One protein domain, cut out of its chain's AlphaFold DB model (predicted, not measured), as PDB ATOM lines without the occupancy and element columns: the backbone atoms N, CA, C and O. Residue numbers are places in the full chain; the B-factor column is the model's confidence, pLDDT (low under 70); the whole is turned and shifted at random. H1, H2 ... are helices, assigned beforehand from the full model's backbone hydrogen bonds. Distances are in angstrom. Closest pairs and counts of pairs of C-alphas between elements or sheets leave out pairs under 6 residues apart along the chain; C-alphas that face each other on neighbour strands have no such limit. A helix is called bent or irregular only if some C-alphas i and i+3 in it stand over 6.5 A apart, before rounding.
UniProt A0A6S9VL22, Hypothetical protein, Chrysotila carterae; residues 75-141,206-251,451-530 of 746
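AT A GLANCE: This is residues 75 to 141, 206 to 251 and 451 to 530 of the 746 residues of the protein "Hypothetical protein" of Chrysotila carterae (UniProt A0A6S9VL22). Six helices lie in two layers of a slab-like up-and-down bundle, each running against the one before it in the chain: H2, H4 and H7 side by side in one layer, H3, H5 and H8 in the other. From one end of this body stick out two separate arms, residues 233 to 251 of the very long H5 and residues 451 to 467 of H6, while H9 packs along H7 at one side and the short H1 crosses H3 at the other. The printed part has 193 residues with nine named helices, H1 to H9 in chain order, and no named strand: all helix. It is only just loose, close to compact, with a radius of gyration of the C-alphas of 19.7 A, and elongated, spanning 67 by 43 by 29 A.

IN THESE COORDINATES: Find C-alpha 75 at (258.116, 549.416, 480.111), where H1, residues 75 to 80, begins. Next come H2, residues 82 to 93, H3, residues 102 to 117, and H4, residues 122 to 140, 27.6 A long. After a cut, find C-alpha 206 at (229.186, 536.755, 474.153); from there H5, residues 206 to 251, runs 68.1 A. After a second cut come H6, residues 451 to 469, 26.7 A; H7, residues 473 to 491, 28.3 A; H8, residues 494 to 510, 24.7 A; and H9, residues 512 to 530, ending at C-alpha 530 at (233.801, 546.963, 447.792). H3 is irregular, C-alphas 112 and 115 being 9.5 A apart, as is H9, with C-alphas 513 and 516 8.7 A apart; H5 and H7 are only just irregular, at 6.53 A from C-alpha 209 to 212 and 6.7 A from 487 to 490.

HOW THE PARTS SIT: Look first at H5, a hub together with H7. Its residues 213 to 228 alone touch H3, the same way at 3 degrees, a shallow tilt; the closest C-alphas, Ala 107 and Ala 217, are 4.3 A apart. H5 touches H8 at Arg 219 and Thr 503, C-alphas 4.9 A apart, with residues 211 to 229 alone. H7 touches H9 at Glu 486 and Val 525, C-alphas 4.6 A apart. H2 and H3 form a hairpin, as do H7 and H8. In H1, H2, H4 and H6 every O i to N i+4 pair is within hydrogen-bond range; the counts are 9 of 12 in H3, 40 of 42 in H5, 11 of 15 in H7, 11 of 13 in H8 and 9 of 15 in H9.

THE WHOLE: The farthest C-alphas, Gly 141 and Gln 251, are 69.6 A apart. Residues 142 to 205 and 252 to 450 are not printed, leaving gaps of 14.8 A and 32.2 A between C-alphas. Of the links printed whole, none is long. Residues 140 to 141 have pLDDT under 70.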
ATOM      1  N   ARG A  75     257.367 550.095 481.169       91.50
ATOM      2  CA  ARG A  75     258.116 549.416 480.111       91.50
ATOM      3  C   ARG A  75     259.269 548.569 480.663       91.50
ATOM      4  O   ARG A  75     259.310 547.387 480.363       91.50
ATOM      5  N   GLU A  76     260.120 549.111 481.541       90.75
ATOM      6  CA  GLU A  76     261.203 548.347 482.206       90.75
ATOM      7  C   GLU A  76     260.631 547.169 483.025       90.75
ATOM      8  O   GLU A  76     261.222 546.094 483.083       90.75
ATOM      9  N   LEU A  77     259.442 547.331 483.623       90.44
ATOM     10  CA  LEU A  77     258.746 546.246 484.322       90.44
ATOM     11  C   LEU A  77     258.242 545.159 483.355       90.44
ATOM     12  O   LEU A  77     258.394 543.975 483.660       90.44
ATOM     13  N   LEU A  78     257.682 545.541 482.203       90.81
ATOM     14  CA  LEU A  78     257.245 544.618 481.148       90.81
ATOM     15  C   LEU A  78     258.424 543.903 480.472       90.81
ATOM     16  O   LEU A  78     258.310 542.721 480.188       90.81
ATOM     17  N   GLU A  79     259.562 544.566 480.275       88.88
ATOM     18  CA  GLU A  79     260.791 543.948 479.754       88.88
ATOM     19  C   GLU A  79     261.376 542.926 480.748       88.88
ATOM     20  O   GLU A  79     261.802 541.847 480.349       88.88
ATOM     21  N   LEU A  80     261.342 543.214 482.057       90.81
ATOM     22  CA  LEU A  80     261.855 542.312 483.103       90.81
ATOM     23  C   LEU A  80     260.935 541.126 483.446       90.81
ATOM     24  O   LEU A  80     261.386 540.195 484.113       90.81
ATOM     25  N   ASN A  81     259.652 541.174 483.074       92.75
ATOM     26  CA  ASN A  81     258.646 540.165 483.444       92.75
ATOM     27  C   ASN A  81     257.772 539.736 482.248       92.75
ATOM     28  O   ASN A  81     256.661 539.239 482.449       92.75
ATOM     29  N   GLY A  82     258.251 539.969 481.020       91.19
ATOM     30  CA  GLY A  82     257.484 539.803 479.784       91.19
ATOM     31  C   GLY A  82     256.922 538.397 479.646       91.19
ATOM     32  O   GLY A  82     255.709 538.243 479.544       91.19
ATOM     33  N   ASP A  83     257.788 537.393 479.752       93.31
ATOM     34  CA  ASP A  83     257.470 535.973 479.583       93.31
ATOM     35  C   ASP A  83     256.285 535.538 480.469       93.31
ATOM     36  O   ASP A  83     255.257 535.094 479.966       93.31
ATOM     37  N   PHE A  84     256.352 535.791 481.784       94.06
ATOM     38  CA  PHE A  84     255.276 535.458 482.732       94.06
ATOM     39  C   PHE A  84     253.946 536.156 482.418       94.06
ATOM     40  O   PHE A  84     252.866 535.595 482.642       94.06
ATOM     41  N   LEU A  85     254.008 537.405 481.951       94.88
ATOM     42  CA  LEU A  85     252.826 538.168 481.571       94.88
ATOM     43  C   LEU A  85     252.238 537.650 480.252       94.88
ATOM     44  O   LEU A  85     251.019 537.568 480.133       94.88
ATOM     45  N   ILE A  86     253.083 537.261 479.300       95.44
ATOM     46  CA  ILE A  86     252.688 536.726 477.998       95.44
ATOM     47  C   ILE A  86     252.065 535.340 478.168       95.44
ATOM     48  O   ILE A  86     250.927 535.171 477.741       95.44
ATOM     49  N   ASP A  87     252.681 534.422 478.919       96.06
ATOM     50  CA  ASP A  87     252.087 533.126 479.292       96.06
ATOM     51  C   ASP A  87     250.694 533.298 479.921       96.06
ATOM     52  O   ASP A  87     249.719 532.634 479.548       96.06
ATOM     53  N   SER A  88     250.575 534.255 480.849       97.12
ATOM     54  CA  SER A  88     249.309 534.595 481.509       97.12
ATOM     55  C   SER A  88     248.268 535.188 480.551       97.12
ATOM     56  O   SER A  88     247.068 535.045 480.790       97.12
ATOM     57  N   LEU A  89     248.690 535.884 479.490       97.25
ATOM     58  CA  LEU A  89     247.801 536.407 478.449       97.25
ATOM     59  C   LEU A  89     247.375 535.297 477.486       97.25
ATOM     60  O   LEU A  89     246.175 535.157 477.269       97.25
ATOM     61  N   CYS A  90     248.304 534.476 476.995       97.25
ATOM     62  CA  CYS A  90     248.054 533.298 476.161       97.25
ATOM     63  C   CYS A  90     247.004 532.377 476.805       97.25
ATOM     64  O   CYS A  90     245.944 532.119 476.229       97.25
ATOM     65  N   GLN A  91     247.210 531.996 478.074       97.12
ATOM     66  CA  GLN A  91     246.246 531.184 478.826       97.12
ATOM     67  C   GLN A  91     244.855 531.843 478.918       97.12
ATOM     68  O   GLN A  91     243.833 531.164 478.836       97.12
ATOM     69  N   ARG A  92     244.788 533.171 479.075       97.38
ATOM     70  CA  ARG A  92     243.516 533.906 479.171       97.38
ATOM     71  C   ARG A  92     242.869 534.220 477.821       97.38
ATOM     72  O   ARG A  92     241.676 534.511 477.811       97.38
ATOM     73  N   LEU A  93     243.612 534.186 476.713       97.06
ATOM     74  CA  LEU A  93     243.079 534.293 475.351       97.06
ATOM     75  C   LEU A  93     242.378 532.989 474.957       97.06
ATOM     76  O   LEU A  93     241.228 533.034 474.532       97.06
ATOM     77  N   ARG A  94     242.991 531.834 475.255       96.06
ATOM     78  CA  ARG A  94     242.373 530.495 475.107       96.06
ATOM     79  C   ARG A  94     241.112 530.293 475.962       96.06
ATOM     80  O   ARG A  94     240.339 529.371 475.731       96.06
ATOM     81  N   HIS A  95     240.890 531.164 476.947       95.38
ATOM     82  CA  HIS A  95     239.688 531.208 477.786       95.38
ATOM     83  C   HIS A  95     239.014 532.595 477.748       95.38
ATOM     84  O   HIS A  95     238.500 533.086 478.759       95.38
ATOM     85  N   ALA A  96     239.009 533.260 476.585       94.81
ATOM     86  CA  ALA A  96     238.477 534.619 476.433       94.81
ATOM     87  C   ALA A  96     236.984 534.757 476.781       94.81
ATOM     88  O   ALA A  96     236.555 535.839 477.184       94.81
ATOM     89  N   SER A  97     236.204 533.673 476.713       91.62
ATOM     90  CA  SER A  97     234.817 533.626 477.197       91.62
ATOM     91  C   SER A  97     234.698 533.932 478.700       91.62
ATOM     92  O   SER A  97     233.738 534.575 479.125       91.62
ATOM     93  N   TRP A  98     235.692 533.544 479.507       94.38
ATOM     94  CA  TRP A  98     235.792 533.878 480.937       94.38
ATOM     95  C   TRP A  98     236.569 535.177 481.184       94.38
ATOM     96  O   TRP A  98     236.415 535.822 482.226       94.38
ATOM     97  N   HIS A  99     237.396 535.590 480.223       96.12
ATOM     98  CA  HIS A  99     238.257 536.766 480.322       96.12
ATOM     99  C   HIS A  99     238.078 537.736 479.135       96.12
ATOM    100  O   HIS A  99     239.038 538.034 478.423       96.12
ATOM    101  N   PRO A 100     236.884 538.336 478.948       95.06
ATOM    102  CA  PRO A 100     236.571 539.141 477.760       95.06
ATOM    103  C   PRO A 100     237.351 540.460 477.647       95.06
ATOM    104  O   PRO A 100     237.269 541.156 476.638       95.06
ATOM    105  N   ARG A 101     238.117 540.823 478.682       96.56
ATOM    106  CA  ARG A 101     239.015 541.987 478.686       96.56
ATOM    107  C   ARG A 101     240.450 541.648 478.271       96.56
ATOM    108  O   ARG A 101     241.230 542.576 478.089       96.56
ATOM    109  N   THR A 102     240.823 540.375 478.108       97.44
ATOM    110  CA  THR A 102     242.205 539.988 477.763       97.44
ATOM    111  C   THR A 102     242.712 540.654 476.479       97.44
ATOM    112  O   THR A 102     243.807 541.211 476.534       97.44
ATOM    113  N   PRO A 103     241.941 540.749 475.373       97.19
ATOM    114  CA  PRO A 103     242.407 541.463 474.182       97.19
ATOM    115  C   PRO A 103     242.656 542.963 474.426       97.19
ATOM    116  O   PRO A 103     243.577 543.535 473.848       97.19
ATOM    117  N   HIS A 104     241.914 543.618 475.333       96.69
ATOM    118  CA  HIS A 104     242.231 544.997 475.741       96.69
ATOM    119  C   HIS A 104     243.546 545.090 476.520       96.69
ATOM    120  O   HIS A 104     244.246 546.090 476.384       96.69
ATOM    121  N   VAL A 105     243.901 544.073 477.314       96.75
ATOM    122  CA  VAL A 105     245.204 544.026 477.999       96.75
ATOM    123  C   VAL A 105     246.331 543.805 476.988       96.75
ATOM    124  O   VAL A 105     247.329 544.509 477.060       96.75
ATOM    125  N   VAL A 106     246.148 542.919 476.000       97.00
ATOM    126  CA  VAL A 106     247.092 542.741 474.877       97.00
ATOM    127  C   VAL A 106     247.325 544.070 474.149       97.00
ATOM    128  O   VAL A 106     248.473 544.467 473.962       97.00
ATOM    129  N   ALA A 107     246.254 544.800 473.812       96.75
ATOM    130  CA  ALA A 107     246.351 546.123 473.192       96.75
ATOM    131  C   ALA A 107     247.149 547.115 474.058       96.75
ATOM    132  O   ALA A 107     248.087 547.741 473.570       96.75
ATOM    133  N   ALA A 108     246.832 547.210 475.354       96.00
ATOM    134  CA  ALA A 108     247.516 548.115 476.276       96.00
ATOM    135  C   ALA A 108     249.003 547.763 476.477       96.00
ATOM    136  O   ALA A 108     249.830 548.659 476.601       96.00
ATOM    137  N   VAL A 109     249.364 546.476 476.485       95.50
ATOM    138  CA  VAL A 109     250.764 546.025 476.591       95.50
ATOM    139  C   VAL A 109     251.563 546.434 475.352       95.50
ATOM    140  O   VAL A 109     252.669 546.953 475.493       95.50
ATOM    141  N   LEU A 110     250.989 546.286 474.155       95.31
ATOM    142  CA  LEU A 110     251.599 546.733 472.896       95.31
ATOM    143  C   LEU A 110     251.745 548.260 472.825       95.31
ATOM    144  O   LEU A 110     252.769 548.760 472.370       95.31
ATOM    145  N   GLU A 111     250.743 549.005 473.299       95.38
ATOM    146  CA  GLU A 111     250.781 550.472 473.355       95.38
ATOM    147  C   GLU A 111     251.808 551.003 474.374       95.38
ATOM    148  O   GLU A 111     252.442 552.026 474.115       95.38
ATOM    149  N   LEU A 112     252.001 550.319 475.510       94.50
ATOM    150  CA  LEU A 112     252.903 550.750 476.590       94.50
ATOM    151  C   LEU A 112     254.359 550.301 476.412       94.50
ATOM    152  O   LEU A 112     255.270 551.053 476.762       94.50
ATOM    153  N   ALA A 113     254.596 549.085 475.917       92.62
ATOM    154  CA  ALA A 113     255.948 548.563 475.711       92.62
ATOM    155  C   ALA A 113     256.508 548.893 474.315       92.62
ATOM    156  O   ALA A 113     257.719 549.043 474.150       92.62
ATOM    157  N   GLY A 114     255.628 549.089 473.327       91.94
ATOM    158  CA  GLY A 114     255.988 549.478 471.967       91.94
ATOM    159  C   GLY A 114     256.561 548.338 471.123       91.94
ATOM    160  O   GLY A 114     256.314 547.157 471.349       91.94
ATOM    161  N   ALA A 115     257.332 548.710 470.104       93.12
ATOM    162  CA  ALA A 115     257.833 547.804 469.069       93.12
ATOM    163  C   ALA A 115     258.772 546.677 469.540       93.12
ATOM    164  O   ALA A 115     258.959 545.705 468.808       93.12
ATOM    165  N   GLU A 116     259.406 546.815 470.704       91.19
ATOM    166  CA  GLU A 116     260.470 545.909 471.156       91.19
ATOM    167  C   GLU A 116     259.939 544.616 471.793       91.19
ATOM    168  O   GLU A 116     260.650 543.616 471.804       91.19
ATOM    169  N   THR A 117     258.677 544.582 472.238       92.44
ATOM    170  CA  THR A 117     258.045 543.360 472.773       92.44
ATOM    171  C   THR A 117     257.394 542.477 471.715       92.44
ATOM    172  O   THR A 117     257.015 541.350 472.027       92.44
ATOM    173  N   LEU A 118     257.291 542.924 470.456       94.38
ATOM    174  CA  LEU A 118     256.711 542.126 469.366       94.38
ATOM    175  C   LEU A 118     257.304 540.711 469.220       94.38
ATOM    176  O   LEU A 118     256.516 539.792 469.012       94.38
ATOM    177  N   PRO A 119     258.633 540.495 469.340       93.88
ATOM    178  CA  PRO A 119     259.218 539.156 469.283       93.88
ATOM    179  C   PRO A 119     258.806 538.251 470.446       93.88
ATOM    180  O   PRO A 119     258.718 537.048 470.254       93.88
ATOM    181  N   LEU A 120     258.547 538.818 471.631       93.38
ATOM    182  CA  LEU A 120     258.071 538.064 472.795       93.38
ATOM    183  C   LEU A 120     256.576 537.735 472.659       93.38
ATOM    184  O   LEU A 120     256.114 536.693 473.102       93.38
ATOM    185  N   MET A 121     255.803 538.631 472.040       94.94
ATOM    186  CA  MET A 121     254.349 538.503 471.918       94.94
ATOM    187  C   MET A 121     253.881 537.610 470.757       94.94
ATOM    188  O   MET A 121     252.678 537.580 470.506       94.94
ATOM    189  N   SER A 122     254.764 536.878 470.061       94.69
ATOM    190  CA  SER A 122     254.390 535.980 468.948       94.69
ATOM    191  C   SER A 122     253.258 535.024 469.319       94.69
ATOM    192  O   SER A 122     252.270 534.910 468.599       94.69
ATOM    193  N   ASP A 123     253.361 534.405 470.487       96.00
ATOM    194  CA  ASP A 123     252.465 533.331 470.905       96.00
ATOM    195  C   ASP A 123     251.101 533.905 471.329       96.00
ATOM    196  O   ASP A 123     250.049 533.346 471.022       96.00
ATOM    197  N   ALA A 124     251.105 535.102 471.928       96.31
ATOM    198  CA  ALA A 124     249.892 535.855 472.237       96.31
ATOM    199  C   ALA A 124     249.212 536.421 470.977       96.31
ATOM    200  O   ALA A 124     247.993 536.602 470.970       96.31
ATOM    201  N   VAL A 125     249.968 536.702 469.908       96.38
ATOM    202  CA  VAL A 125     249.411 537.009 468.581       96.38
ATOM    203  C   VAL A 125     248.732 535.773 468.005       96.38
ATOM    204  O   VAL A 125     247.612 535.884 467.516       96.38
ATOM    205  N   ASP A 126     249.365 534.608 468.092       96.75
ATOM    206  CA  ASP A 126     248.819 533.355 467.569       96.75
ATOM    207  C   ASP A 126     247.515 532.971 468.278       96.75
ATOM    208  O   ASP A 126     246.505 532.751 467.607       96.75
ATOM    209  N   ASP A 127     247.488 533.016 469.613       97.56
ATOM    210  CA  ASP A 127     246.275 532.783 470.407       97.56
ATOM    211  C   ASP A 127     245.179 533.839 470.146       97.56
ATOM    212  O   ASP A 127     243.992 533.512 470.132       97.56
ATOM    213  N   LEU A 128     245.538 535.106 469.892       97.12
ATOM    214  CA  LEU A 128     244.571 536.153 469.534       97.12
ATOM    215  C   LEU A 128     243.970 535.931 468.136       97.12
ATOM    216  O   LEU A 128     242.773 536.152 467.944       97.12
ATOM    217  N   LEU A 129     244.780 535.524 467.156       96.31
ATOM    218  CA  LEU A 129     244.315 535.247 465.795       96.31
ATOM    219  C   LEU A 129     243.474 533.961 465.747       96.31
ATOM    220  O   LEU A 129     242.473 533.936 465.034       96.31
ATOM    221  N   ALA A 130     243.816 532.945 466.546       96.31
ATOM    222  CA  ALA A 130     243.007 531.739 466.717       96.31
ATOM    223  C   ALA A 130     241.647 532.044 467.373       96.31
ATOM    224  O   ALA A 130     240.615 531.588 466.887       96.31
ATOM    225  N   LEU A 131     241.620 532.893 468.410       95.44
ATOM    226  CA  LEU A 131     240.374 533.388 469.009       95.44
ATOM    227  C   LEU A 131     239.503 534.140 467.988       95.44
ATOM    228  O   LEU A 131     238.279 534.030 468.007       95.44
ATOM    229  N   ILE A 132     240.113 534.913 467.087       94.94
ATOM    230  CA  ILE A 132     239.389 535.591 466.006       94.94
ATOM    231  C   ILE A 132     238.774 534.585 465.025       94.94
ATOM    232  O   ILE A 132     237.626 534.779 464.627       94.94
ATOM    233  N   ASP A 133     239.489 533.515 464.670       94.12
ATOM    234  CA  ASP A 133     238.962 532.448 463.811       94.12
ATOM    235  C   ASP A 133     237.786 531.712 464.467       94.12
ATOM    236  O   ASP A 133     236.767 531.479 463.818       94.12
ATOM    237  N   GLU A 134     237.884 531.403 465.763       93.12
ATOM    238  CA  GLU A 134     236.802 530.793 466.545       93.12
ATOM    239  C   GLU A 134     235.549 531.688 466.563       93.12
ATOM    240  O   GLU A 134     234.445 531.239 466.240       93.12
ATOM    241  N   LEU A 135     235.724 532.983 466.857       90.94
ATOM    242  CA  LEU A 135     234.640 533.973 466.856       90.94
ATOM    243  C   LEU A 135     234.025 534.177 465.465       90.94
ATOM    244  O   LEU A 135     232.824 534.431 465.363       90.94
ATOM    245  N   ALA A 136     234.825 534.072 464.403       88.75
ATOM    246  CA  ALA A 136     234.348 534.157 463.031       88.75
ATOM    247  C   ALA A 136     233.539 532.911 462.639       88.75
ATOM    248  O   ALA A 136     232.411 533.049 462.170       88.75
ATOM    249  N   MET A 137     234.058 531.700 462.877       87.50
ATOM    250  CA  MET A 137     233.345 530.452 462.566       87.50
ATOM    251  C   MET A 137     232.019 530.342 463.329       87.50
ATOM    252  O   MET A 137     230.997 530.007 462.728       87.50
ATOM    253  N   GLY A 138     232.005 530.707 464.617       82.88
ATOM    254  CA  GLY A 138     230.782 530.737 465.423       82.88
ATOM    255  C   GLY A 138     229.704 531.684 464.881       82.88
ATOM    256  O   GLY A 138     228.518 531.433 465.079       82.88
ATOM    257  N   TYR A 139     230.082 532.735 464.146       70.75
ATOM    258  CA  TYR A 139     229.130 533.667 463.532       70.75
ATOM    259  C   TYR A 139     228.434 533.092 462.287       70.75
ATOM    260  O   TYR A 139     227.278 533.417 462.021       70.75
ATOM    261  N   TYR A 140     229.111 532.227 461.524       65.31
ATOM    262  CA  TYR A 140     228.543 531.604 460.321       65.31
ATOM    263  C   TYR A 140     227.745 530.321 460.614       65.31
ATOM    264  O   TYR A 140     226.905 529.938 459.802       65.31
ATOM    265  N   GLY A 141     227.974 529.674 461.764       58.81
ATOM    266  CA  GLY A 141     227.360 528.385 462.112       58.81
ATOM    267  C   GLY A 141     225.857 528.410 462.432       58.81
ATOM    268  O   GLY A 141     225.205 527.381 462.293       58.81
ATOM    269  N   ALA A 206     227.934 536.099 473.766       75.69
ATOM    270  CA  ALA A 206     229.186 536.755 474.153       75.69
ATOM    271  C   ALA A 206     230.076 537.153 472.959       75.69
ATOM    272  O   ALA A 206     230.856 538.103 473.073       75.69
ATOM    273  N   ALA A 207     229.948 536.482 471.808       81.88
ATOM    274  CA  ALA A 207     230.801 536.696 470.637       81.88
ATOM    275  C   ALA A 207     230.894 538.169 470.161       81.88
ATOM    276  O   ALA A 207     232.012 538.687 470.051       81.88
ATOM    277  N   PRO A 208     229.788 538.922 469.955       84.69
ATOM    278  CA  PRO A 208     229.878 540.308 469.478       84.69
ATOM    279  C   PRO A 208     230.555 541.263 470.475       84.69
ATOM    280  O   PRO A 208     231.092 542.294 470.062       84.69
ATOM    281  N   ALA A 209     230.574 540.933 471.772       89.62
ATOM    282  CA  ALA A 209     231.265 541.722 472.789       89.62
ATOM    283  C   ALA A 209     232.796 541.545 472.747       89.62
ATOM    284  O   ALA A 209     233.515 542.440 473.191       89.62
ATOM    285  N   LEU A 210     233.291 540.431 472.190       93.94
ATOM    286  CA  LEU A 210     234.720 540.112 472.058       93.94
ATOM    287  C   LEU A 210     235.360 540.699 470.791       93.94
ATOM    288  O   LEU A 210     236.534 541.075 470.814       93.94
ATOM    289  N   LEU A 211     234.594 540.851 469.704       94.69
ATOM    290  CA  LEU A 211     235.113 541.316 468.409       94.69
ATOM    291  C   LEU A 211     235.732 542.725 468.452       94.69
ATOM    292  O   LEU A 211     236.786 542.951 467.863       94.69
ATOM    293  N   LEU A 212     235.122 543.680 469.167       95.00
ATOM    294  CA  LEU A 212     235.679 545.036 469.304       95.00
ATOM    295  C   LEU A 212     236.995 545.073 470.123       95.00
ATOM    296  O   LEU A 212     237.939 545.724 469.669       95.00
ATOM    297  N   PRO A 213     237.112 544.400 471.290       96.25
ATOM    298  CA  PRO A 213     238.399 544.151 471.946       96.25
ATOM    299  C   PRO A 213     239.463 543.579 470.999       96.25
ATOM    300  O   PRO A 213     240.570 544.116 470.941       96.25
ATOM    301  N   CYS A 214     239.127 542.542 470.225       96.31
ATOM    302  CA  CYS A 214     240.068 541.888 469.313       96.31
ATOM    303  C   CYS A 214     240.505 542.816 468.168       96.31
ATOM    304  O   CYS A 214     241.694 542.900 467.867       96.31
ATOM    305  N   ALA A 215     239.589 543.600 467.591       96.56
ATOM    306  CA  ALA A 215     239.930 544.598 466.575       96.56
ATOM    307  C   ALA A 215     240.855 545.706 467.104       96.56
ATOM    308  O   ALA A 215     241.745 546.158 466.385       96.56
ATOM    309  N   ARG A 216     240.706 546.117 468.372       96.62
ATOM    310  CA  ARG A 216     241.643 547.057 469.013       96.62
ATOM    311  C   ARG A 216     243.021 546.436 469.232       96.62
ATOM    312  O   ARG A 216     244.017 547.095 468.956       96.62
ATOM    313  N   ALA A 217     243.082 545.175 469.663       96.75
ATOM    314  CA  ALA A 217     244.339 544.441 469.800       96.75
ATOM    315  C   ALA A 217     245.067 544.294 468.451       96.75
ATOM    316  O   ALA A 217     246.252 544.599 468.360       96.75
ATOM    317  N   MET A 218     244.347 543.949 467.377       97.25
ATOM    318  CA  MET A 218     244.887 543.938 466.011       97.25
ATOM    319  C   MET A 218     245.399 545.312 465.558       97.25
ATOM    320  O   MET A 218     246.483 545.400 464.977       97.25
ATOM    321  N   ARG A 219     244.675 546.398 465.862       97.31
ATOM    322  CA  ARG A 219     245.132 547.763 465.563       97.31
ATOM    323  C   ARG A 219     246.438 548.095 466.295       97.31
ATOM    324  O   ARG A 219     247.354 548.640 465.679       97.31
ATOM    325  N   ALA A 220     246.539 547.740 467.577       97.06
ATOM    326  CA  ALA A 220     247.748 547.925 468.377       97.06
ATOM    327  C   ALA A 220     248.929 547.089 467.846       97.06
ATOM    328  O   ALA A 220     250.042 547.603 467.757       97.06
ATOM    329  N   LEU A 221     248.688 545.848 467.398       97.06
ATOM    330  CA  LEU A 221     249.702 544.995 466.763       97.06
ATOM    331  C   LEU A 221     250.261 545.606 465.477       97.06
ATOM    332  O   LEU A 221     251.478 545.665 465.303       97.06
ATOM    333  N   VAL A 222     249.394 546.098 464.590       97.31
ATOM    334  CA  VAL A 222     249.820 546.777 463.357       97.31
ATOM    335  C   VAL A 222     250.579 548.069 463.678       97.31
ATOM    336  O   VAL A 222     251.578 548.362 463.027       97.31
ATOM    337  N   HIS A 223     250.173 548.813 464.710       97.12
ATOM    338  CA  HIS A 223     250.881 550.018 465.148       97.12
ATOM    339  C   HIS A 223     252.277 549.719 465.716       97.12
ATOM    340  O   HIS A 223     253.254 550.338 465.291       97.12
ATOM    341  N   ALA A 224     252.404 548.731 466.606       96.31
ATOM    342  CA  ALA A 224     253.701 548.271 467.105       96.31
ATOM    343  C   ALA A 224     254.582 547.739 465.960       96.31
ATOM    344  O   ALA A 224     255.786 547.996 465.924       96.31
ATOM    345  N   SER A 225     253.977 547.073 464.971       96.62
ATOM    346  CA  SER A 225     254.682 546.560 463.793       96.62
ATOM    347  C   SER A 225     255.218 547.700 462.930       96.62
ATOM    348  O   SER A 225     256.397 547.714 462.588       96.62
ATOM    349  N   ALA A 226     254.397 548.716 462.657       96.62
ATOM    350  CA  ALA A 226     254.797 549.932 461.954       96.62
ATOM    351  C   ALA A 226     255.967 550.657 462.645       96.62
ATOM    352  O   ALA A 226     256.918 551.088 461.987       96.62
ATOM    353  N   GLN A 227     255.926 550.757 463.978       96.62
ATOM    354  CA  GLN A 227     257.021 551.304 464.778       96.62
ATOM    355  C   GLN A 227     258.295 550.449 464.663       96.62
ATOM    356  O   GLN A 227     259.369 550.996 464.431       96.62
ATOM    357  N   CYS A 228     258.185 549.121 464.742       96.19
ATOM    358  CA  CYS A 228     259.322 548.205 464.607       96.19
ATOM    359  C   CYS A 228     260.019 548.364 463.246       96.19
ATOM    360  O   CYS A 228     261.237 548.535 463.176       96.19
ATOM    361  N   LEU A 229     259.237 548.403 462.164       95.94
ATOM    362  CA  LEU A 229     259.740 548.580 460.800       95.94
ATOM    363  C   LEU A 229     260.402 549.954 460.598       95.94
ATOM    364  O   LEU A 229     261.429 550.049 459.922       95.94
ATOM    365  N   SER A 230     259.867 551.020 461.208       95.94
ATOM    366  CA  SER A 230     260.477 552.352 461.122       95.94
ATOM    367  C   SER A 230     261.815 552.427 461.869       95.94
ATOM    368  O   SER A 230     262.783 552.967 461.326       95.94
ATOM    369  N   LEU A 231     261.920 551.799 463.046       95.31
ATOM    370  CA  LEU A 231     263.179 551.662 463.783       95.31
ATOM    371  C   LEU A 231     264.207 550.852 462.979       95.31
ATOM    372  O   LEU A 231     265.333 551.316 462.792       95.31
ATOM    373  N   GLN A 232     263.822 549.700 462.422       94.44
ATOM    374  CA  GLN A 232     264.692 548.891 461.558       94.44
ATOM    375  C   GLN A 232     265.214 549.693 460.352       94.44
ATOM    376  O   GLN A 232     266.408 549.646 460.051       94.44
ATOM    377  N   ALA A 233     264.366 550.502 459.708       94.25
ATOM    378  CA  ALA A 233     264.776 551.379 458.610       94.25
ATOM    379  C   ALA A 233     265.772 552.476 459.046       94.25
ATOM    380  O   ALA A 233     266.684 552.819 458.288       94.25
ATOM    381  N   VAL A 234     265.641 553.015 460.265       96.06
ATOM    382  CA  VAL A 234     266.611 553.964 460.845       96.06
ATOM    383  C   VAL A 234     267.937 553.271 461.173       96.06
ATOM    384  O   VAL A 234     268.996 553.802 460.835       96.06
ATOM    385  N   HIS A 235     267.903 552.073 461.764       95.38
ATOM    386  CA  HIS A 235     269.102 551.280 462.045       95.38
ATOM    387  C   HIS A 235     269.855 550.900 460.763       95.38
ATOM    388  O   HIS A 235     271.073 551.081 460.712       95.38
ATOM    389  N   LYS A 236     269.148 550.481 459.702       94.62
ATOM    390  CA  LYS A 236     269.746 550.205 458.386       94.62
ATOM    391  C   LYS A 236     270.449 551.445 457.816       94.62
ATOM    392  O   LYS A 236     271.648 551.390 457.555       94.62
ATOM    393  N   LYS A 237     269.768 552.599 457.769       95.75
ATOM    394  CA  LYS A 237     270.366 553.880 457.327       95.75
ATOM    395  C   LYS A 237     271.560 554.325 458.175       95.75
ATOM    396  O   LYS A 237     272.477 554.967 457.661       95.75
ATOM    397  N   LYS A 238     271.563 554.033 459.481       96.38
ATOM    398  CA  LYS A 238     272.705 554.321 460.363       96.38
ATOM    399  C   LYS A 238     273.893 553.413 460.035       96.38
ATOM    400  O   LYS A 238     275.002 553.929 459.935       96.38
ATOM    401  N   SER A 239     273.646 552.119 459.811       95.25
ATOM    402  CA  SER A 239     274.656 551.135 459.400       95.25
ATOM    403  C   SER A 239     275.310 551.512 458.064       95.25
ATOM    404  O   SER A 239     276.532 551.637 457.985       95.25
ATOM    405  N   GLU A 240     274.497 551.829 457.050       95.06
ATOM    406  CA  GLU A 240     274.945 552.309 455.733       95.06
ATOM    407  C   GLU A 240     275.817 553.571 455.856       95.06
ATOM    408  O   GLU A 240     276.892 553.655 455.266       95.06
ATOM    409  N   ARG A 241     275.416 554.540 456.693       95.69
ATOM    410  CA  ARG A 241     276.232 555.737 456.964       95.69
ATOM    411  C   ARG A 241     277.564 555.403 457.633       95.69
ATOM    412  O   ARG A 241     278.572 555.996 457.258       95.69
ATOM    413  N   THR A 242     277.596 554.484 458.599       95.12
ATOM    414  CA  THR A 242     278.856 554.069 459.239       95.12
ATOM    415  C   THR A 242     279.775 553.306 458.286       95.12
ATOM    416  O   THR A 242     280.979 553.548 458.317       95.12
ATOM    417  N   ALA A 243     279.228 552.482 457.385       93.44
ATOM    418  CA  ALA A 243     279.995 551.812 456.335       93.44
ATOM    419  C   ALA A 243     280.635 552.830 455.373       93.44
ATOM    420  O   ALA A 243     281.853 552.839 455.213       93.44
ATOM    421  N   CYS A 244     279.851 553.778 454.845       91.12
ATOM    422  CA  CYS A 244     280.347 554.844 453.966       91.12
ATOM    423  C   CYS A 244     281.402 555.754 454.625       91.12
ATOM    424  O   CYS A 244     282.270 556.294 453.937       91.12
ATOM    425  N   ILE A 245     281.334 555.970 455.945       94.19
ATOM    426  CA  ILE A 245     282.368 556.715 456.685       94.19
ATOM    427  C   ILE A 245     283.643 555.872 456.821       94.19
ATOM    428  O   ILE A 245     284.731 556.396 456.591       94.19
ATOM    429  N   GLY A 246     283.517 554.580 457.142       91.19
ATOM    430  CA  GLY A 246     284.648 553.653 457.206       91.19
ATOM    431  C   GLY A 246     285.384 553.544 455.870       91.19
ATOM    432  O   GLY A 246     286.601 553.696 455.824       91.19
ATOM    433  N   GLU A 247     284.651 553.385 454.770       90.75
ATOM    434  CA  GLU A 247     285.223 553.288 453.424       90.75
ATOM    435  C   GLU A 247     285.947 554.578 453.005       90.75
ATOM    436  O   GLU A 247     287.084 554.529 452.532       90.75
ATOM    437  N   LYS A 248     285.362 555.755 453.276       89.69
ATOM    438  CA  LYS A 248     286.039 557.046 453.053       89.69
ATOM    439  C   LYS A 248     287.284 557.219 453.923       89.69
ATOM    440  O   LYS A 248     288.275 557.763 453.441       89.69
ATOM    441  N   ALA A 249     287.263 556.754 455.172       86.81
ATOM    442  CA  ALA A 249     288.431 556.791 456.048       86.81
ATOM    443  C   ALA A 249     289.554 555.864 455.547       86.81
ATOM    444  O   ALA A 249     290.718 556.258 455.571       86.81
ATOM    445  N   VAL A 250     289.217 554.680 455.019       89.25
ATOM    446  CA  VAL A 250     290.181 553.768 454.377       89.25
ATOM    447  C   VAL A 250     290.772 554.394 453.110       89.25
ATOM    448  O   VAL A 250     291.992 554.409 452.956       89.25
ATOM    449  N   GLN A 251     289.946 554.991 452.242       83.44
ATOM    450  CA  GLN A 251     290.420 555.689 451.039       83.44
ATOM    451  C   GLN A 251     291.341 556.877 451.381       83.44
ATOM    452  O   GLN A 251     292.394 557.039 450.767       83.44
ATOM    453  N   GLU A 451     282.468 529.867 435.001       96.69
ATOM    454  CA  GLU A 451     281.088 529.359 435.025       96.69
ATOM    455  C   GLU A 451     280.589 529.092 436.452       96.69
ATOM    456  O   GLU A 451     279.419 529.347 436.746       96.69
ATOM    457  N   ALA A 452     281.444 528.584 437.342       97.00
ATOM    458  CA  ALA A 452     281.107 528.360 438.744       97.00
ATOM    459  C   ALA A 452     280.919 529.689 439.493       97.00
ATOM    460  O   ALA A 452     279.935 529.830 440.217       97.00
ATOM    461  N   GLU A 453     281.786 530.677 439.258       96.75
ATOM    462  CA  GLU A 453     281.651 532.048 439.766       96.75
ATOM    463  C   GLU A 453     280.345 532.697 439.288       96.75
ATOM    464  O   GLU A 453     279.572 533.188 440.107       96.75
ATOM    465  N   ALA A 454     280.033 532.627 437.989       97.19
ATOM    466  CA  ALA A 454     278.798 533.187 437.437       97.19
ATOM    467  C   ALA A 454     277.533 532.514 438.008       97.19
ATOM    468  O   ALA A 454     276.537 533.186 438.285       97.19
ATOM    469  N   ARG A 455     277.563 531.192 438.235       96.94
ATOM    470  CA  ARG A 455     276.472 530.466 438.913       96.94
ATOM    471  C   ARG A 455     276.372 530.838 440.392       96.94
ATOM    472  O   ARG A 455     275.262 530.969 440.897       96.94
ATOM    473  N   ALA A 456     277.497 531.024 441.080       95.94
ATOM    474  CA  ALA A 456     277.518 531.474 442.468       95.94
ATOM    475  C   ALA A 456     276.964 532.901 442.605       95.94
ATOM    476  O   ALA A 456     276.174 533.153 443.511       95.94
ATOM    477  N   GLU A 457     277.299 533.808 441.682       96.38
ATOM    478  CA  GLU A 457     276.757 535.170 441.651       96.38
ATOM    479  C   GLU A 457     275.248 535.177 441.361       96.38
ATOM    480  O   GLU A 457     274.496 535.877 442.039       96.38
ATOM    481  N   MET A 458     274.779 534.368 440.403       94.75
ATOM    482  CA  MET A 458     273.347 534.213 440.121       94.75
ATOM    483  C   MET A 458     272.592 533.683 441.349       94.75
ATOM    484  O   MET A 458     271.648 534.322 441.808       94.75
ATOM    485  N   ASN A 459     273.074 532.594 441.957       94.44
ATOM    486  CA  ASN A 459     272.482 532.030 443.172       94.44
ATOM    487  C   ASN A 459     272.506 533.025 444.347       94.44
ATOM    488  O   ASN A 459     271.570 533.054 445.143       94.44
ATOM    489  N   ALA A 460     273.554 533.847 444.478       93.25
ATOM    490  CA  ALA A 460     273.633 534.874 445.516       93.25
ATOM    491  C   ALA A 460     272.564 535.962 445.328       93.25
ATOM    492  O   ALA A 460     271.928 536.359 446.304       93.25
ATOM    493  N   ARG A 461     272.312 536.391 444.082       92.38
ATOM    494  CA  ARG A 461     271.225 537.328 443.747       92.38
ATOM    495  C   ARG A 461     269.850 536.719 444.020       92.38
ATOM    496  O   ARG A 461     269.010 537.395 444.608       92.38
ATOM    497  N   ASP A 462     269.638 535.450 443.675       90.00
ATOM    498  CA  ASP A 462     268.377 534.745 443.940       90.00
ATOM    499  C   ASP A 462     268.114 534.597 445.452       90.00
ATOM    500  O   ASP A 462     266.989 534.791 445.919       90.00
ATOM    501  N   VAL A 463     269.156 534.316 446.246       90.56
ATOM    502  CA  VAL A 463     269.077 534.273 447.717       90.56
ATOM    503  C   VAL A 463     268.830 535.664 448.310       90.56
ATOM    504  O   VAL A 463     268.036 535.783 449.245       90.56
ATOM    505  N   GLU A 464     269.448 536.722 447.776       88.06
ATOM    506  CA  GLU A 464     269.188 538.100 448.214       88.06
ATOM    507  C   GLU A 464     267.758 538.549 447.863       88.06
ATOM    508  O   GLU A 464     267.078 539.129 448.713       88.06
ATOM    509  N   GLU A 465     267.245 538.222 446.671       86.31
ATOM    510  CA  GLU A 465     265.854 538.506 446.296       86.31
ATOM    511  C   GLU A 465     264.861 537.696 447.148       86.31
ATOM    512  O   GLU A 465     263.856 538.249 447.602       86.31
ATOM    513  N   ALA A 466     265.148 536.427 447.453       86.75
ATOM    514  CA  ALA A 466     264.330 535.609 448.353       86.75
ATOM    515  C   ALA A 466     264.335 536.138 449.802       86.75
ATOM    516  O   ALA A 466     263.291 536.170 450.466       86.75
ATOM    517  N   ALA A 467     265.485 536.611 450.292       84.69
ATOM    518  CA  ALA A 467     265.600 537.257 451.597       84.69
ATOM    519  C   ALA A 467     264.852 538.602 451.637       84.69
ATOM    520  O   ALA A 467     264.155 538.883 452.609       84.69
ATOM    521  N   ALA A 468     264.926 539.406 450.571       84.81
ATOM    522  CA  ALA A 468     264.172 540.653 450.438       84.81
ATOM    523  C   ALA A 468     262.653 540.422 450.304       84.81
ATOM    524  O   ALA A 468     261.858 541.229 450.794       84.81
ATOM    525  N   ALA A 469     262.244 539.317 449.673       85.56
ATOM    526  CA  ALA A 469     260.848 538.906 449.556       85.56
ATOM    527  C   ALA A 469     260.262 538.369 450.873       85.56
ATOM    528  O   ALA A 469     259.045 538.415 451.057       85.56
ATOM    529  N   THR A 470     261.101 537.882 451.792       91.94
ATOM    530  CA  THR A 470     260.660 537.394 453.102       91.94
ATOM    531  C   THR A 470     260.405 538.583 454.042       91.94
ATOM    532  O   THR A 470     261.342 539.305 454.389       91.94
ATOM    533  N   PRO A 471     259.156 538.832 454.480       95.00
ATOM    534  CA  PRO A 471     258.871 539.949 455.370       95.00
ATOM    535  C   PRO A 471     259.509 539.724 456.755       95.00
ATOM    536  O   PRO A 471     259.408 538.622 457.300       95.00
ATOM    537  N   PRO A 472     260.114 540.754 457.381       95.56
ATOM    538  CA  PRO A 472     260.564 540.669 458.770       95.56
ATOM    539  C   PRO A 472     259.376 540.399 459.703       95.56
ATOM    540  O   PRO A 472     258.242 540.752 459.378       95.56
ATOM    541  N   LEU A 473     259.629 539.837 460.892       94.94
ATOM    542  CA  LEU A 473     258.591 539.367 461.826       94.94
ATOM    543  C   LEU A 473     257.439 540.370 462.045       94.94
ATOM    544  O   LEU A 473     256.277 539.985 461.990       94.94
ATOM    545  N   ALA A 474     257.745 541.658 462.213       96.25
ATOM    546  CA  ALA A 474     256.740 542.717 462.345       96.25
ATOM    547  C   ALA A 474     255.828 542.853 461.103       96.25
ATOM    548  O   ALA A 474     254.608 542.944 461.227       96.25
ATOM    549  N   ALA A 475     256.394 542.819 459.894       96.69
ATOM    550  CA  ALA A 475     255.614 542.834 458.658       96.69
ATOM    551  C   ALA A 475     254.820 541.527 458.474       96.69
ATOM    552  O   ALA A 475     253.665 541.569 458.058       96.69
ATOM    553  N   ALA A 476     255.392 540.377 458.847       96.88
ATOM    554  CA  ALA A 476     254.696 539.091 458.822       96.88
ATOM    555  C   ALA A 476     253.486 539.066 459.780       96.88
ATOM    556  O   ALA A 476     252.407 538.624 459.390       96.88
ATOM    557  N   ILE A 477     253.626 539.604 460.997       96.25
ATOM    558  CA  ILE A 477     252.526 539.759 461.962       96.25
ATOM    559  C   ILE A 477     251.433 540.671 461.395       96.25
ATOM    560  O   ILE A 477     250.261 540.296 461.409       96.25
ATOM    561  N   ALA A 478     251.791 541.826 460.827       97.19
ATOM    562  CA  ALA A 478     250.815 542.728 460.217       97.19
ATOM    563  C   ALA A 478     250.083 542.091 459.013       97.19
ATOM    564  O   ALA A 478     248.869 542.243 458.901       97.19
ATOM    565  N   LEU A 479     250.772 541.318 458.163       96.94
ATOM    566  CA  LEU A 479     250.151 540.552 457.070       96.94
ATOM    567  C   LEU A 479     249.175 539.482 457.586       96.94
ATOM    568  O   LEU A 479     248.077 539.343 457.048       96.94
ATOM    569  N   ARG A 480     249.532 538.760 458.656       97.06
ATOM    570  CA  ARG A 480     248.650 537.766 459.295       97.06
ATOM    571  C   ARG A 480     247.410 538.412 459.912       97.06
ATOM    572  O   ARG A 480     246.316 537.881 459.747       97.06
ATOM    573  N   VAL A 481     247.565 539.576 460.548       96.31
ATOM    574  CA  VAL A 481     246.441 540.398 461.021       96.31
ATOM    575  C   VAL A 481     245.538 540.802 459.852       96.31
ATOM    576  O   VAL A 481     244.328 540.608 459.940       96.31
ATOM    577  N   LEU A 482     246.093 541.289 458.734       96.31
ATOM    578  CA  LEU A 482     245.296 541.651 457.553       96.31
ATOM    579  C   LEU A 482     244.520 540.471 456.959       96.31
ATOM    580  O   LEU A 482     243.360 540.649 456.595       96.31
ATOM    581  N   GLY A 483     245.101 539.268 456.939       95.88
ATOM    582  CA  GLY A 483     244.395 538.051 456.524       95.88
ATOM    583  C   GLY A 483     243.155 537.725 457.370       95.88
ATOM    584  O   GLY A 483     242.236 537.081 456.878       95.88
ATOM    585  N   LYS A 484     243.074 538.199 458.623       95.44
ATOM    586  CA  LYS A 484     241.867 538.063 459.462       95.44
ATOM    587  C   LYS A 484     240.868 539.207 459.298       95.44
ATOM    588  O   LYS A 484     239.698 539.053 459.643       95.44
ATOM    589  N   VAL A 485     241.295 540.351 458.756       95.31
ATOM    590  CA  VAL A 485     240.399 541.490 458.512       95.31
ATOM    591  C   VAL A 485     239.341 541.143 457.459       95.31
ATOM    592  O   VAL A 485     238.195 541.544 457.626       95.31
ATOM    593  N   GLU A 486     239.688 540.359 456.434       92.88
ATOM    594  CA  GLU A 486     238.767 539.875 455.389       92.88
ATOM    595  C   GLU A 486     237.464 539.298 455.966       92.88
ATOM    596  O   GLU A 486     236.382 539.826 455.708       92.88
ATOM    597  N   VAL A 487     237.583 538.267 456.809       90.06
ATOM    598  CA  VAL A 487     236.446 537.529 457.386       90.06
ATOM    599  C   VAL A 487     235.627 538.401 458.347       90.06
ATOM    600  O   VAL A 487     234.406 538.267 458.463       90.06
ATOM    601  N   LEU A 488     236.289 539.337 459.033       92.62
ATOM    602  CA  LEU A 488     235.653 540.198 460.027       92.62
ATOM    603  C   LEU A 488     234.954 541.433 459.441       92.62
ATOM    604  O   LEU A 488     234.062 541.974 460.091       92.62
ATOM    605  N   LEU A 489     235.323 541.917 458.249       94.06
ATOM    606  CA  LEU A 489     234.770 543.176 457.720       94.06
ATOM    607  C   LEU A 489     233.253 543.131 457.476       94.06
ATOM    608  O   LEU A 489     232.603 544.164 457.651       94.06
ATOM    609  N   LEU A 490     232.707 541.969 457.098       89.06
ATOM    610  CA  LEU A 490     231.277 541.780 456.800       89.06
ATOM    611  C   LEU A 490     230.455 541.288 457.998       89.06
ATOM    612  O   LEU A 490     229.282 541.631 458.119       89.06
ATOM    613  N   SER A 491     231.059 540.491 458.880       86.44
ATOM    614  CA  SER A 491     230.395 539.891 460.048       86.44
ATOM    615  C   SER A 491     230.346 540.823 461.266       86.44
ATOM    616  O   SER A 491     229.522 540.646 462.167       86.44
ATOM    617  N   ALA A 492     231.225 541.826 461.330       85.06
ATOM    618  CA  ALA A 492     231.387 542.640 462.525       85.06
ATOM    619  C   ALA A 492     230.399 543.818 462.642       85.06
ATOM    620  O   ALA A 492     229.778 544.288 461.692       85.06
ATOM    621  N   SER A 493     230.271 544.343 463.866       93.62
ATOM    622  CA  SER A 493     229.481 545.550 464.125       93.62
ATOM    623  C   SER A 493     230.179 546.810 463.595       93.62
ATOM    624  O   SER A 493     231.405 546.895 463.583       93.62
ATOM    625  N   THR A 494     229.411 547.847 463.242       94.56
ATOM    626  CA  THR A 494     229.913 549.141 462.735       94.56
ATOM    627  C   THR A 494     231.151 549.715 463.460       94.56
ATOM    628  O   THR A 494     232.095 550.101 462.767       94.56
ATOM    629  N   PRO A 495     231.229 549.792 464.812       95.69
ATOM    630  CA  PRO A 495     232.437 550.284 465.489       95.69
ATOM    631  C   PRO A 495     233.646 549.351 465.324       95.69
ATOM    632  O   PRO A 495     234.786 549.820 465.261       95.69
ATOM    633  N   THR A 496     233.418 548.041 465.218       94.75
ATOM    634  CA  THR A 496     234.464 547.064 464.909       94.75
ATOM    635  C   THR A 496     234.935 547.238 463.466       94.75
ATOM    636  O   THR A 496     236.130 547.427 463.267       94.75
ATOM    637  N   CYS A 497     234.034 547.308 462.476       96.31
ATOM    638  CA  CYS A 497     234.391 547.569 461.074       96.31
ATOM    639  C   CYS A 497     235.189 548.874 460.918       96.31
ATOM    640  O   CYS A 497     236.187 548.902 460.207       96.31
ATOM    641  N   HIS A 498     234.824 549.941 461.639       96.56
ATOM    642  CA  HIS A 498     235.632 551.163 461.687       96.56
ATOM    643  C   HIS A 498     237.050 550.921 462.220       96.56
ATOM    644  O   HIS A 498     238.008 551.359 461.591       96.56
ATOM    645  N   THR A 499     237.195 550.183 463.323       97.06
ATOM    646  CA  THR A 499     238.511 549.842 463.898       97.06
ATOM    647  C   THR A 499     239.350 548.980 462.936       97.06
ATOM    648  O   THR A 499     240.564 549.158 462.829       97.06
ATOM    649  N   LEU A 500     238.713 548.075 462.186       97.12
ATOM    650  CA  LEU A 500     239.355 547.240 461.165       97.12
ATOM    651  C   LEU A 500     239.805 548.057 459.943       97.12
ATOM    652  O   LEU A 500     240.919 547.871 459.458       97.12
ATOM    653  N   LEU A 501     238.990 549.009 459.478       97.88
ATOM    654  CA  LEU A 501     239.362 549.922 458.391       97.88
ATOM    655  C   LEU A 501     240.490 550.884 458.804       97.88
ATOM    656  O   LEU A 501     241.377 551.158 457.998       97.88
ATOM    657  N   GLU A 502     240.524 551.329 460.063       97.50
ATOM    658  CA  GLU A 502     241.670 552.066 460.617       97.50
ATOM    659  C   GLU A 502     242.935 551.199 460.624       97.50
ATOM    660  O   GLU A 502     244.001 551.660 460.212       97.50
ATOM    661  N   THR A 503     242.813 549.928 461.021       97.12
ATOM    662  CA  THR A 503     243.912 548.947 461.001       97.12
ATOM    663  C   THR A 503     244.453 548.747 459.581       97.12
ATOM    664  O   THR A 503     245.661 548.830 459.379       97.12
ATOM    665  N   LEU A 504     243.577 548.596 458.580       97.81
ATOM    666  CA  LEU A 504     243.953 548.556 457.161       97.81
ATOM    667  C   LEU A 504     244.663 549.838 456.708       97.81
ATOM    668  O   LEU A 504     245.713 549.762 456.074       97.81
ATOM    669  N   SER A 505     244.130 551.013 457.062       97.44
ATOM    670  CA  SER A 505     244.727 552.304 456.687       97.44
ATOM    671  C   SER A 505     246.137 552.512 457.256       97.44
ATOM    672  O   SER A 505     246.943 553.217 456.654       97.44
ATOM    673  N   LEU A 506     246.452 551.867 458.385       97.44
ATOM    674  CA  LEU A 506     247.767 551.892 459.026       97.44
ATOM    675  C   LEU A 506     248.712 550.805 458.477       97.44
ATOM    676  O   LEU A 506     249.912 551.041 458.324       97.44
ATOM    677  N   ALA A 507     248.180 549.622 458.162       97.50
ATOM    678  CA  ALA A 507     248.949 548.501 457.625       97.50
ATOM    679  C   ALA A 507     249.399 548.733 456.174       97.50
ATOM    680  O   ALA A 507     250.523 548.397 455.812       97.50
ATOM    681  N   LEU A 508     248.548 549.332 455.335       97.56
ATOM    682  CA  LEU A 508     248.830 549.501 453.908       97.56
ATOM    683  C   LEU A 508     250.130 550.294 453.629       97.56
ATOM    684  O   LEU A 508     250.998 549.760 452.933       97.56
ATOM    685  N   PRO A 509     250.355 551.508 454.180       97.31
ATOM    686  CA  PRO A 509     251.583 552.264 453.911       97.31
ATOM    687  C   PRO A 509     252.835 551.617 454.511       97.31
ATOM    688  O   PRO A 509     253.936 551.806 453.998       97.31
ATOM    689  N   THR A 510     252.675 550.862 455.601       96.31
ATOM    690  CA  THR A 510     253.781 550.261 456.364       96.31
ATOM    691  C   THR A 510     254.247 548.942 455.748       96.31
ATOM    692  O   THR A 510     255.441 548.655 455.756       96.31
ATOM    693  N   LEU A 511     253.337 548.205 455.106       96.88
ATOM    694  CA  LEU A 511     253.620 547.002 454.319       96.88
ATOM    695  C   LEU A 511     254.015 547.290 452.861       96.88
ATOM    696  O   LEU A 511     254.346 546.362 452.125       96.88
ATOM    697  N   LYS A 512     254.058 548.564 452.446       95.88
ATOM    698  CA  LYS A 512     254.465 548.986 451.095       95.88
ATOM    699  C   LYS A 512     255.794 548.382 450.587       95.88
ATOM    700  O   LYS A 512     255.871 548.146 449.387       95.88
ATOM    701  N   PRO A 513     256.841 548.123 451.397       94.88
ATOM    702  CA  PRO A 513     258.051 547.465 450.891       94.88
ATOM    703  C   PRO A 513     257.840 546.006 450.441       94.88
ATOM    704  O   PRO A 513     258.624 545.508 449.642       94.88
ATOM    705  N   TRP A 514     256.774 545.338 450.901       95.69
ATOM    706  CA  TRP A 514     256.489 543.916 450.659       95.69
ATOM    707  C   TRP A 514     255.206 543.712 449.835       95.69
ATOM    708  O   TRP A 514     254.385 542.849 450.148       95.69
ATOM    709  N   LEU A 515     255.019 544.496 448.758       95.00
ATOM    710  CA  LEU A 515     253.810 544.433 447.914       95.00
ATOM    711  C   LEU A 515     253.489 543.016 447.422       95.00
ATOM    712  O   LEU A 515     252.323 542.635 447.421       95.00
ATOM    713  N   ARG A 516     254.509 542.218 447.070       93.50
ATOM    714  CA  ARG A 516     254.341 540.821 446.624       93.50
ATOM    715  C   ARG A 516     253.625 539.950 447.668       93.50
ATOM    716  O   ARG A 516     252.766 539.159 447.302       93.50
ATOM    717  N   SER A 517     253.940 540.121 448.954       95.44
ATOM    718  CA  SER A 517     253.318 539.384 450.069       95.44
ATOM    719  C   SER A 517     251.970 539.982 450.488       95.44
ATOM    720  O   SER A 517     251.091 539.268 450.965       95.44
ATOM    721  N   LEU A 518     251.797 541.293 450.300       96.06
ATOM    722  CA  LEU A 518     250.574 542.030 450.618       96.06
ATOM    723  C   LEU A 518     249.456 541.791 449.588       96.06
ATOM    724  O   LEU A 518     248.285 541.730 449.960       96.06
ATOM    725  N   LEU A 519     249.799 541.625 448.309       95.25
ATOM    726  CA  LEU A 519     248.839 541.513 447.209       95.25
ATOM    727  C   LEU A 519     247.844 540.339 447.369       95.25
ATOM    728  O   LEU A 519     246.649 540.599 447.231       95.25
ATOM    729  N   PRO A 520     248.241 539.104 447.756       95.81
ATOM    730  CA  PRO A 520     247.291 538.029 448.062       95.81
ATOM    731  C   PRO A 520     246.304 538.391 449.181       95.81
ATOM    732  O   PRO A 520     245.100 538.229 449.005       95.81
ATOM    733  N   THR A 521     246.786 538.962 450.295       95.94
ATOM    734  CA  THR A 521     245.903 539.382 451.405       95.94
ATOM    735  C   THR A 521     244.942 540.492 450.980       95.94
ATOM    736  O   THR A 521     243.776 540.493 451.365       95.94
ATOM    737  N   MET A 522     245.387 541.404 450.111       96.44
ATOM    738  CA  MET A 522     244.520 542.444 449.569       96.44
ATOM    739  C   MET A 522     243.512 541.920 448.555       96.44
ATOM    740  O   MET A 522     242.431 542.491 448.472       96.44
ATOM    741  N   HIS A 523     243.804 540.843 447.825       95.12
ATOM    742  CA  HIS A 523     242.816 540.200 446.960       95.12
ATOM    743  C   HIS A 523     241.641 539.611 447.749       95.12
ATOM    744  O   HIS A 523     240.508 539.771 447.300       95.12
ATOM    745  N   GLY A 524     241.890 539.023 448.923       95.69
ATOM    746  CA  GLY A 524     240.838 538.569 449.841       95.69
ATOM    747  C   GLY A 524     240.077 539.720 450.515       95.69
ATOM    748  O   GLY A 524     238.850 539.756 450.525       95.69
ATOM    749  N   VAL A 525     240.782 540.761 450.973       96.50
ATOM    750  CA  VAL A 525     240.155 541.954 451.585       96.50
ATOM    751  C   VAL A 525     239.384 542.827 450.572       96.50
ATOM    752  O   VAL A 525     238.540 543.633 450.968       96.50
ATOM    753  N   TRP A 526     239.624 542.703 449.260       96.56
ATOM    754  CA  TRP A 526     239.027 543.604 448.262       96.56
ATOM    755  C   TRP A 526     237.502 543.447 448.086       96.56
ATOM    756  O   TRP A 526     236.818 544.468 448.176       96.56
ATOM    757  N   PRO A 527     236.919 542.243 447.885       96.62
ATOM    758  CA  PRO A 527     235.465 542.067 447.822       96.62
ATOM    759  C   PRO A 527     234.683 542.645 449.017       96.62
ATOM    760  O   PRO A 527     233.788 543.457 448.764       96.62
ATOM    761  N   PRO A 528     235.011 542.349 450.297       96.94
ATOM    762  CA  PRO A 528     234.266 542.921 451.417       96.94
ATOM    763  C   PRO A 528     234.453 544.443 451.513       96.94
ATOM    764  O   PRO A 528     233.525 545.167 451.872       96.94
ATOM    765  N   LEU A 529     235.615 544.970 451.114       97.50
ATOM    766  CA  LEU A 529     235.843 546.413 451.045       97.50
ATOM    767  C   LEU A 529     234.947 547.100 449.994       97.50
ATOM    768  O   LEU A 529     234.430 548.185 450.264       97.50
ATOM    769  N   LEU A 530     234.720 546.472 448.832       96.69
ATOM    770  CA  LEU A 530     233.801 546.963 447.792       96.69
ATOM    771  C   LEU A 530     232.332 546.939 448.240       96.69
ATOM    772  O   LEU A 530     231.581 547.869 447.935       96.69
TER     773      LEU A 530